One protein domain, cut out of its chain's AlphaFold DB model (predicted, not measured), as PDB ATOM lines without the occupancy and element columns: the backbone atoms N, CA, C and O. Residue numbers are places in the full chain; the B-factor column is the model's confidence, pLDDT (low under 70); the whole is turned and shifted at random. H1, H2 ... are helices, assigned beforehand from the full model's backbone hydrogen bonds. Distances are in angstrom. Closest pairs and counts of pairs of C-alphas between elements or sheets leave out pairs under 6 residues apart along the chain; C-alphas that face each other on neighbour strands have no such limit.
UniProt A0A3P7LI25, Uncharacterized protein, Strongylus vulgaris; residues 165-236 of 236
ATOM      1  N   GLU A 165     -44.653  -3.669 -10.168       82.56
ATOM      2  CA  GLU A 165     -43.668  -2.833 -10.852       82.56
ATOM      3  C   GLU A 165     -42.324  -2.842 -10.116       82.56
ATOM      4  O   GLU A 165     -41.269  -2.904 -10.747       82.56
ATOM      5  N   LYS A 166     -42.346  -2.843  -8.778       80.19
ATOM      6  CA  LYS A 166     -41.133  -2.996  -7.962       80.19
ATOM      7  C   LYS A 166     -40.448  -4.334  -8.232       80.19
ATOM      8  O   LYS A 166     -39.251  -4.341  -8.497       80.19
ATOM      9  N   ASN A 167     -41.211  -5.428  -8.246       81.94
ATOM     10  CA  ASN A 167     -40.680  -6.759  -8.544       81.94
ATOM     11  C   ASN A 167     -40.084  -6.830  -9.958       81.94
ATOM     12  O   ASN A 167     -39.006  -7.389 -10.144       81.94
ATOM     13  N   LEU A 168     -40.741  -6.215 -10.949       85.69
ATOM     14  CA  LEU A 168     -40.212  -6.144 -12.312       85.69
ATOM     15  C   LEU A 168     -38.877  -5.385 -12.358       85.69
ATOM     16  O   LEU A 168     -37.930  -5.829 -13.006       85.69
ATOM     17  N   ARG A 169     -38.780  -4.251 -11.655       83.50
ATOM     18  CA  ARG A 169     -37.544  -3.457 -11.574       83.50
ATOM     19  C   ARG A 169     -36.417  -4.213 -10.866       83.50
ATOM     20  O   ARG A 169     -35.277  -4.137 -11.319       83.50
ATOM     21  N   GLU A 170     -36.722  -4.956  -9.804       82.44
ATOM     22  CA  GLU A 170     -35.758  -5.832  -9.124       82.44
ATOM     23  C   GLU A 170     -35.243  -6.920 -10.075       82.44
ATOM     24  O   GLU A 170     -34.032  -7.095 -10.225       82.44
ATOM     25  N   GLU A 171     -36.142  -7.606 -10.786       84.31
ATOM     26  CA  GLU A 171     -35.757  -8.662 -11.720       84.31
ATOM     27  C   GLU A 171     -34.885  -8.124 -12.863       84.31
ATOM     28  O   GLU A 171     -33.862  -8.727 -13.206       84.31
ATOM     29  N   LEU A 172     -35.241  -6.961 -13.417       86.81
ATOM     30  CA  LEU A 172     -34.446  -6.281 -14.439       86.81
ATOM     31  C   LEU A 172     -33.060  -5.883 -13.918       86.81
ATOM     32  O   LEU A 172     -32.071  -6.064 -14.629       86.81
ATOM     33  N   ALA A 173     -32.965  -5.387 -12.681       85.62
ATOM     34  CA  ALA A 173     -31.685  -5.046 -12.068       85.62
ATOM     35  C   ALA A 173     -30.788  -6.282 -11.919       85.62
ATOM     36  O   ALA A 173     -29.619  -6.243 -12.298       85.62
ATOM     37  N   ILE A 174     -31.339  -7.402 -11.435       83.88
ATOM     38  CA  ILE A 174     -30.597  -8.662 -11.306       83.88
ATOM     39  C   ILE A 174     -30.115  -9.146 -12.676       83.88
ATOM     40  O   ILE A 174     -28.949  -9.515 -12.813       83.88
ATOM     41  N   ARG A 175     -30.985  -9.139 -13.695       85.25
ATOM     42  CA  ARG A 175     -30.621  -9.561 -15.057       85.25
ATOM     43  C   ARG A 175     -29.484  -8.716 -15.620       85.25
ATOM     44  O   ARG A 175     -28.491  -9.276 -16.067       85.25
ATOM     45  N   ARG A 176     -29.575  -7.391 -15.499       85.69
ATOM     46  CA  ARG A 176     -28.564  -6.475 -16.039       85.69
ATOM     47  C   ARG A 176     -27.209  -6.609 -15.346       85.69
ATOM     48  O   ARG A 176     -26.180  -6.557 -16.008       85.69
ATOM     49  N   VAL A 177     -27.197  -6.821 -14.028       83.12
ATOM     50  CA  VAL A 177     -25.952  -7.095 -13.287       83.12
ATOM     51  C   VAL A 177     -25.344  -8.430 -13.720       83.12
ATOM     52  O   VAL A 177     -24.129  -8.526 -13.865       83.12
ATOM     53  N   MET A 178     -26.169  -9.453 -13.955       80.81
ATOM     54  CA  MET A 178     -25.699 -10.751 -14.445       80.81
ATOM     55  C   MET A 178     -25.123 -10.667 -15.862       80.81
ATOM     56  O   MET A 178     -24.085 -11.272 -16.106       80.81
ATOM     57  N   GLU A 179     -25.777  -9.937 -16.769       84.50
ATOM     58  CA  GLU A 179     -25.304  -9.703 -18.142       84.50
ATOM     59  C   GLU A 179     -23.961  -8.972 -18.132       84.50
ATOM     60  O   GLU A 179     -22.978  -9.490 -18.656       84.50
ATOM     61  N   PHE A 180     -23.882  -7.845 -17.420       81.62
ATOM     62  CA  PHE A 180     -22.642  -7.081 -17.279       81.62
ATOM     63  C   PHE A 180     -21.504  -7.933 -16.705       81.62
ATOM     64  O   PHE A 180     -20.383  -7.924 -17.205       81.62
ATOM     65  N   ALA A 181     -21.791  -8.722 -15.668       76.38
ATOM     66  CA  ALA A 181     -20.794  -9.599 -15.080       76.38
ATOM     67  C   ALA A 181     -20.322 -10.699 -16.043       76.38
ATOM     68  O   ALA A 181     -19.165 -11.095 -15.979       76.38
ATOM     69  N   GLN A 182     -21.192 -11.218 -16.912       76.12
ATOM     70  CA  GLN A 182     -20.818 -12.227 -17.905       76.12
ATOM     71  C   GLN A 182     -19.991 -11.648 -19.056       76.12
ATOM     72  O   GLN A 182     -19.130 -12.355 -19.572       76.12
ATOM     73  N   GLU A 183     -20.247 -10.400 -19.444       80.69
ATOM     74  CA  GLU A 183     -19.505  -9.710 -20.505       80.69
ATOM     75  C   GLU A 183     -18.097  -9.302 -20.051       80.69
ATOM     76  O   GLU A 183     -17.131  -9.497 -20.787       80.69
ATOM     77  N   GLU A 184     -17.964  -8.794 -18.824       77.56
ATOM     78  CA  GLU A 184     -16.700  -8.237 -18.324       77.56
ATOM     79  C   GLU A 184     -15.791  -9.270 -17.635       77.56
ATOM     80  O   GLU A 184     -14.583  -9.047 -17.501       77.56
ATOM     81  N   LEU A 185     -16.325 -10.409 -17.170       71.56
ATOM     82  CA  LEU A 185     -15.504 -11.429 -16.513       71.56
ATOM     83  C   LEU A 185     -14.805 -12.343 -17.530       71.56
ATOM     84  O   LEU A 185     -15.460 -12.956 -18.376       71.56
ATOM     85  N   PRO A 186     -13.485 -12.567 -17.384       74.06
ATOM     86  CA  PRO A 186     -12.768 -13.573 -18.154       74.06
ATOM     87  C   PRO A 186     -13.429 -14.954 -18.051       74.06
ATOM     88  O   PRO A 186     -13.725 -15.442 -16.955       74.06
ATOM     89  N   SER A 187     -13.582 -15.637 -19.189       70.12
ATOM     90  CA  SER A 187     -14.220 -16.960 -19.284       70.12
ATOM     91  C   SER A 187     -13.580 -18.021 -18.375       70.12
ATOM     92  O   SER A 187     -14.260 -18.934 -17.907       70.12
ATOM     93  N   SER A 188     -12.294 -17.873 -18.052       62.41
ATOM     94  CA  SER A 188     -11.561 -18.700 -17.086       62.41
ATOM     95  C   SER A 188     -12.111 -18.586 -15.657       62.41
ATOM     96  O   SER A 188     -12.222 -19.591 -14.957       62.41
ATOM     97  N   ILE A 189     -12.500 -17.382 -15.227       66.00
ATOM     98  CA  ILE A 189     -13.080 -17.131 -13.898       66.00
ATOM     99  C   ILE A 189     -14.507 -17.679 -13.852       66.00
ATOM    100  O   ILE A 189     -14.884 -18.375 -12.913       66.00
ATOM    101  N   LEU A 190     -15.278 -17.468 -14.920       67.56
ATOM    102  CA  LEU A 190     -16.645 -17.980 -15.015       67.56
ATOM    103  C   LEU A 190     -16.705 -19.517 -14.990       67.56
ATOM    104  O   LEU A 190     -17.676 -20.091 -14.507       67.56
ATOM    105  N   ARG A 191     -15.661 -20.189 -15.489       68.50
ATOM    106  CA  ARG A 191     -15.553 -21.655 -15.519       68.50
ATOM    107  C   ARG A 191     -15.121 -22.265 -14.183       68.50
ATOM    108  O   ARG A 191     -15.369 -23.446 -13.959       68.50
ATOM    109  N   THR A 192     -14.462 -21.486 -13.325       65.12
ATOM    110  CA  THR A 192     -14.012 -21.921 -11.989       65.12
ATOM    111  C   THR A 192     -15.029 -21.615 -10.892       65.12
ATOM    112  O   THR A 192     -15.057 -22.308  -9.876       65.12
ATOM    113  N   LEU A 193     -15.906 -20.632 -11.106       66.56
ATOM    114  CA  LEU A 193     -17.057 -20.371 -10.247       66.56
ATOM    115  C   LEU A 193     -18.173 -21.387 -10.502       66.56
ATOM    116  O   LEU A 193     -18.655 -21.537 -11.625       66.56
ATOM    117  N   ASP A 194     -18.671 -22.021  -9.439       70.50
ATOM    118  CA  ASP A 194     -19.917 -22.776  -9.538       70.50
ATOM    119  C   ASP A 194     -21.071 -21.820  -9.887       70.50
ATOM    120  O   ASP A 194     -21.437 -20.934  -9.107       70.50
ATOM    121  N   SER A 195     -21.653 -22.010 -11.073       71.38
ATOM    122  CA  SER A 195     -22.690 -21.145 -11.650       71.38
ATOM    123  C   SER A 195     -23.905 -20.928 -10.735       71.38
ATOM    124  O   SER A 195     -24.527 -19.859 -10.776       71.38
ATOM    125  N   LYS A 196     -24.239 -21.914  -9.887       74.50
ATOM    126  CA  LYS A 196     -25.337 -21.816  -8.915       74.50
ATOM    127  C   LYS A 196     -24.956 -20.916  -7.744       74.50
ATOM    128  O   LYS A 196     -25.722 -20.010  -7.407       74.50
ATOM    129  N   SER A 197     -23.770 -21.123  -7.168       71.06
ATOM    130  CA  SER A 197     -23.242 -20.282  -6.087       71.06
ATOM    131  C   SER A 197     -23.084 -18.815  -6.509       71.06
ATOM    132  O   SER A 197     -23.515 -17.923  -5.778       71.06
ATOM    133  N   TRP A 198     -22.594 -18.561  -7.730       76.31
ATOM    134  CA  TRP A 198     -22.407 -17.216  -8.280       76.31
ATOM    135  C   TRP A 198     -23.723 -16.462  -8.440       76.31
ATOM    136  O   TRP A 198     -23.884 -15.358  -7.921       76.31
ATOM    137  N   ARG A 199     -24.705 -17.084  -9.104       79.06
ATOM    138  CA  ARG A 199     -26.031 -16.486  -9.299       79.06
ATOM    139  C   ARG A 199     -26.722 -16.212  -7.963       79.06
ATOM    140  O   ARG A 199     -27.350 -15.167  -7.802       79.06
ATOM    141  N   GLY A 200     -26.595 -17.132  -7.003       79.19
ATOM    142  CA  GLY A 200     -27.081 -16.938  -5.637       79.19
ATOM    143  C   GLY A 200     -26.373 -15.782  -4.924       79.19
ATOM    144  O   GLY A 200     -27.024 -14.989  -4.247       79.19
ATOM    145  N   GLY A 201     -25.060 -15.643  -5.115       77.44
ATOM    146  CA  GLY A 201     -24.261 -14.510  -4.652       77.44
ATOM    147  C   GLY A 201     -24.764 -13.178  -5.203       77.44
ATOM    148  O   GLY A 201     -25.120 -12.301  -4.421       77.44
ATOM    149  N   ILE A 202     -24.869 -13.042  -6.528       80.50
ATOM    150  CA  ILE A 202     -25.337 -11.809  -7.180       80.50
ATOM    151  C   ILE A 202     -26.756 -11.440  -6.743       80.50
ATOM    152  O   ILE A 202     -27.015 -10.281  -6.431       80.50
ATOM    153  N   ARG A 203     -27.671 -12.414  -6.642       81.31
ATOM    154  CA  ARG A 203     -29.022 -12.149  -6.128       81.31
ATOM    155  C   ARG A 203     -28.979 -11.623  -4.691       81.31
ATOM    156  O   ARG A 203     -29.609 -10.617  -4.400       81.31
ATOM    157  N   ARG A 204     -28.207 -12.252  -3.798       77.94
ATOM    158  CA  ARG A 204     -28.037 -11.762  -2.417       77.94
ATOM    159  C   ARG A 204     -27.444 -10.354  -2.375       77.94
ATOM    160  O   ARG A 204     -27.908  -9.532  -1.590       77.94
ATOM    161  N   LEU A 205     -26.468 -10.065  -3.234       79.81
ATOM    162  CA  LEU A 205     -25.841  -8.751  -3.346       79.81
ATOM    163  C   LEU A 205     -26.854  -7.674  -3.750       79.81
ATOM    164  O   LEU A 205     -26.992  -6.671  -3.052       79.81
ATOM    165  N   VAL A 206     -27.591  -7.899  -4.840       81.56
ATOM    166  CA  VAL A 206     -28.605  -6.953  -5.327       81.56
ATOM    167  C   VAL A 206     -29.690  -6.745  -4.274       81.56
ATOM    168  O   VAL A 206     -30.017  -5.602  -3.967       81.56
ATOM    169  N   ASN A 207     -30.170  -7.815  -3.639       80.88
ATOM    170  CA  ASN A 207     -31.197  -7.722  -2.602       80.88
ATOM    171  C   ASN A 207     -30.702  -6.952  -1.368       80.88
ATOM    172  O   ASN A 207     -31.466  -6.204  -0.762       80.88
ATOM    173  N   THR A 208     -29.420  -7.086  -1.016       78.19
ATOM    174  CA  THR A 208     -28.804  -6.325   0.081       78.19
ATOM    175  C   THR A 208     -28.704  -4.840  -0.268       78.19
ATOM    176  O   THR A 208     -29.081  -3.997   0.541       78.19
ATOM    177  N   LEU A 209     -28.262  -4.507  -1.486       77.75
ATOM    178  CA  LEU A 209     -28.172  -3.122  -1.970       77.75
ATOM    179  C   LEU A 209     -29.542  -2.467  -2.176       77.75
ATOM    180  O   LEU A 209     -29.672  -1.254  -2.062       77.75
ATOM    181  N   GLN A 210     -30.579  -3.245  -2.483       81.12
ATOM    182  CA  GLN A 210     -31.950  -2.751  -2.620       81.12
ATOM    183  C   GLN A 210     -32.718  -2.755  -1.293       81.12
ATOM    184  O   GLN A 210     -33.873  -2.330  -1.250       81.12
ATOM    185  N   TYR A 211     -32.095  -3.190  -0.195       80.44
ATOM    186  CA  TYR A 211     -32.786  -3.335   1.073       80.44
ATOM    187  C   TYR A 211     -33.256  -1.969   1.611       80.44
ATOM    188  O   TYR A 211     -32.435  -1.094   1.914       80.44
ATOM    189  N   PRO A 212     -34.573  -1.758   1.796       75.88
ATOM    190  CA  PRO A 212     -35.130  -0.425   2.014       75.88
ATOM    191  C   PRO A 212     -34.657   0.221   3.319       75.88
ATOM    192  O   PRO A 212     -34.434   1.429   3.356       75.88
ATOM    193  N   ARG A 213     -34.464  -0.556   4.395       75.94
ATOM    194  CA  ARG A 213     -33.985   0.007   5.671       75.94
ATOM    195  C   ARG A 213     -32.513   0.415   5.599       75.94
ATOM    196  O   ARG A 213     -32.161   1.446   6.164       75.94
ATOM    197  N   LEU A 214     -31.682  -0.359   4.891       78.75
ATOM    198  CA  LEU A 214     -30.263  -0.037   4.703       78.75
ATOM    199  C   LEU A 214     -30.126   1.239   3.874       78.75
ATOM    200  O   LEU A 214     -29.431   2.162   4.283       78.75
ATOM    201  N   ASN A 215     -30.873   1.326   2.773       82.62
ATOM    202  CA  ASN A 215     -30.888   2.511   1.922       82.62
ATOM    203  C   ASN A 215     -31.393   3.741   2.673       82.62
ATOM    204  O   ASN A 215     -30.786   4.801   2.572       82.62
ATOM    205  N   LYS A 216     -32.431   3.594   3.505       79.69
ATOM    206  CA  LYS A 216     -32.921   4.682   4.360       79.69
ATOM    207  C   LYS A 216     -31.851   5.167   5.343       79.69
ATOM    208  O   LYS A 216     -31.654   6.371   5.478       79.69
ATOM    209  N   HIS A 217     -31.151   4.249   6.010       81.56
ATOM    210  CA  HIS A 217     -30.066   4.603   6.927       81.56
ATOM    211  C   HIS A 217     -28.911   5.306   6.200       81.56
ATOM    212  O   HIS A 217     -28.458   6.361   6.640       81.56
ATOM    213  N   LEU A 218     -28.495   4.778   5.045       80.88
ATOM    214  CA  LEU A 218     -27.477   5.393   4.198       80.88
ATOM    215  C   LEU A 218     -27.883   6.806   3.757       80.88
ATOM    216  O   LEU A 218     -27.066   7.720   3.823       80.88
ATOM    217  N   SER A 219     -29.141   7.015   3.353       80.19
ATOM    218  CA  SER A 219     -29.648   8.343   2.994       80.19
ATOM    219  C   SER A 219     -29.548   9.334   4.153       80.19
ATOM    220  O   SER A 219     -29.161  10.477   3.922       80.19
ATOM    221  N   TYR A 220     -29.842   8.914   5.389       82.06
ATOM    222  CA  TYR A 220     -29.678   9.782   6.558       82.06
ATOM    223  C   TYR A 220     -28.214  10.127   6.830       82.06
ATOM    224  O   TYR A 220     -27.914  11.294   7.052       82.06
ATOM    225  N   LEU A 221     -27.299   9.157   6.746       83.44
ATOM    226  CA  LEU A 221     -25.864   9.415   6.908       83.44
ATOM    227  C   LEU A 221     -25.314  10.355   5.827       83.44
ATOM    228  O   LEU A 221     -24.503  11.235   6.112       83.44
ATOM    229  N   LEU A 222     -25.753  10.189   4.577       82.75
ATOM    230  CA  LEU A 222     -25.363  11.072   3.478       82.75
ATOM    231  C   LEU A 222     -25.912  12.486   3.672       82.75
ATOM    232  O   LEU A 222     -25.181  13.449   3.445       82.75
ATOM    233  N   LEU A 223     -27.168  12.609   4.107       81.56
ATOM    234  CA  LEU A 223     -27.778  13.896   4.425       81.56
ATOM    235  C   LEU A 223     -27.021  14.593   5.558       81.56
ATOM    236  O   LEU A 223     -26.681  15.761   5.418       81.56
ATOM    237  N   ASP A 224     -26.702  13.876   6.632       83.38
ATOM    238  CA  ASP A 224     -25.940  14.401   7.767       83.38
ATOM    239  C   ASP A 224     -24.532  14.863   7.351       83.38
ATOM    240  O   ASP A 224     -24.104  15.983   7.643       83.38
ATOM    241  N   SER A 225     -23.839  14.055   6.540       81.44
ATOM    242  CA  SER A 225     -22.540  14.429   5.970       81.44
ATOM    243  C   SER A 225     -22.627  15.678   5.085       81.44
ATOM    244  O   SER A 225     -21.732  16.527   5.101       81.44
ATOM    245  N   LEU A 226     -23.704  15.800   4.307       80.88
ATOM    246  CA  LEU A 226     -23.954  16.937   3.428       80.88
ATOM    247  C   LEU A 226     -24.280  18.203   4.228       80.88
ATOM    248  O   LEU A 226     -23.702  19.249   3.943       80.88
ATOM    249  N   VAL A 227     -25.121  18.105   5.261       79.81
ATOM    250  CA  VAL A 227     -25.435  19.208   6.183       79.81
ATOM    251  C   VAL A 227     -24.165  19.698   6.873       79.81
ATOM    252  O   VAL A 227     -23.876  20.892   6.833       79.81
ATOM    253  N   THR A 228     -23.346  18.784   7.397       83.19
ATOM    254  CA  THR A 228     -22.070  19.118   8.053       83.19
ATOM    255  C   THR A 228     -21.099  19.834   7.107       83.19
ATOM    256  O   THR A 228     -20.334  20.701   7.524       83.19
ATOM    257  N   LYS A 229     -21.105  19.489   5.813       80.06
ATOM    258  CA  LYS A 229     -20.237  20.127   4.810       80.06
ATOM    259  C   LYS A 229     -20.765  21.472   4.313       80.06
ATOM    260  O   LYS A 229     -19.950  22.357   4.068       80.06
ATOM    261  N   LEU A 230     -22.080  21.615   4.140       76.44
ATOM    262  CA  LEU A 230     -22.710  22.852   3.668       76.44
ATOM    263  C   LEU A 230     -22.768  23.923   4.758       76.44
ATOM    264  O   LEU A 230     -22.513  25.086   4.478       76.44
ATOM    265  N   PHE A 231     -23.053  23.527   5.999       78.88
ATOM    266  CA  PHE A 231     -23.206  24.427   7.141       78.88
ATOM    267  C   PHE A 231     -22.040  24.297   8.120       78.88
ATOM    268  O   PHE A 231     -22.238  24.239   9.333       78.88
ATOM    269  N   ARG A 232     -20.808  24.267   7.594       65.50
ATOM    270  CA  ARG A 232     -19.588  24.223   8.421       65.50
ATOM    271  C   ARG A 232     -19.533  25.339   9.471       65.50
ATOM    272  O   ARG A 232     -18.927  25.141  10.512       65.50
ATOM    273  N   GLU A 233     -20.174  26.472   9.199       58.81
ATOM    274  CA  GLU A 233     -20.205  27.655  10.068       58.81
ATOM    275  C   GLU A 233     -21.241  27.569  11.203       58.81
ATOM    276  O   GLU A 233     -21.098  28.272  12.195       58.81
ATOM    277  N   CYS A 234     -22.260  26.706  11.103       54.69
ATOM    278  CA  CYS A 234     -23.300  26.573  12.136       54.69
ATOM    279  C   CYS A 234     -22.982  25.508  13.200       54.69
ATOM    280  O   CYS A 234     -23.738  25.367  14.158       54.69
ATOM    281  N   VAL A 235     -21.919  24.720  13.003       53.78
ATOM    282  CA  VAL A 235     -21.521  23.593  13.874       53.78
ATOM    283  C   VAL A 235     -20.196  23.885  14.608       53.78
ATOM    284  O   VAL A 235     -19.654  23.006  15.273       53.78
ATOM    285  N   ALA A 236     -19.676  25.113  14.501       44.78
ATOM    286  CA  ALA A 236     -18.506  25.589  15.246       44.78
ATOM    287  C   ALA A 236     -18.911  26.311  16.538       44.78
ATOM    288  O   ALA A 236     -19.893  27.086  16.493       44.78
TER     289      ALA A 236
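AT A GLANCE: This is residues 165 to 236 of the 236 residues of an uncharacterized protein of Strongylus vulgaris (UniProt A0A3P7LI25). What shape does one see? Two helices, H1 and H3, cross steeply, with short H2 at the turn between them, and H4 runs on from H3 as a long arm. Residues 211 to 226 and 228 to 234 of that end stand free, and the whole is elongated. What is it made of? The printed part has 72 residues with four named helices, in the order H1, H2, H3, H4, and no named strand; the class is all helix. How compact is it? It is extended, with a radius of gyration of the C-alphas of 18.4 A and spans of 56 by 31 by 17 A.

IN THESE COORDINATES: Where does the first helix lie? H1, residues 165 to 184, begins at C-alpha 165 (-43.668, -2.833, -10.852) and is 28.5 A long. What follows? H2 is residues 187 to 192, 8.8 A, and H3 is residues 195 to 209, 21.2 A. Where is the last helix? H4, residues 212 to 230, is 26.4 A long and ends at C-alpha 230 (-22.710, 22.852, 3.668).

HOW THE PARTS SIT: Which helices touch? H1 touches H3 with residues 173 to 178 alone, at a steep tilt of 52 degrees, opposite ways; the closest C-alphas, of Ile 174 and Arg 203, are 6.4 A apart. How does H2 stand? It is close to H1 but not clearly touching, about perpendicular at 74 degrees, and the closest C-alphas, of Gln 182 and Leu 190, are 7.7 A apart. H2 and H3 meet only through their link. And H4? It is close to H3 but not clearly touching, with the closest C-alphas, of Leu 209 and Asn 215, 7.4 A apart, at a steep tilt of 50 degrees, the same way; it is apart from H1 and H2. What of the backbones? In H1, H2, H3 and H4 every O i to N i+4 pair is within hydrogen-bond range.

THE WHOLE: How far does it reach? The two C-alphas farthest apart, of Arg 191 and Ala 236, are 56.5 A apart. Are there cuts or long links? The printed part has no cut, and the three links between helices are tight. Where is confidence low? pLDDT is under 70 at residues 188 to 193 and 232 to 236, against a mean of 77.0 for the printed part of this model.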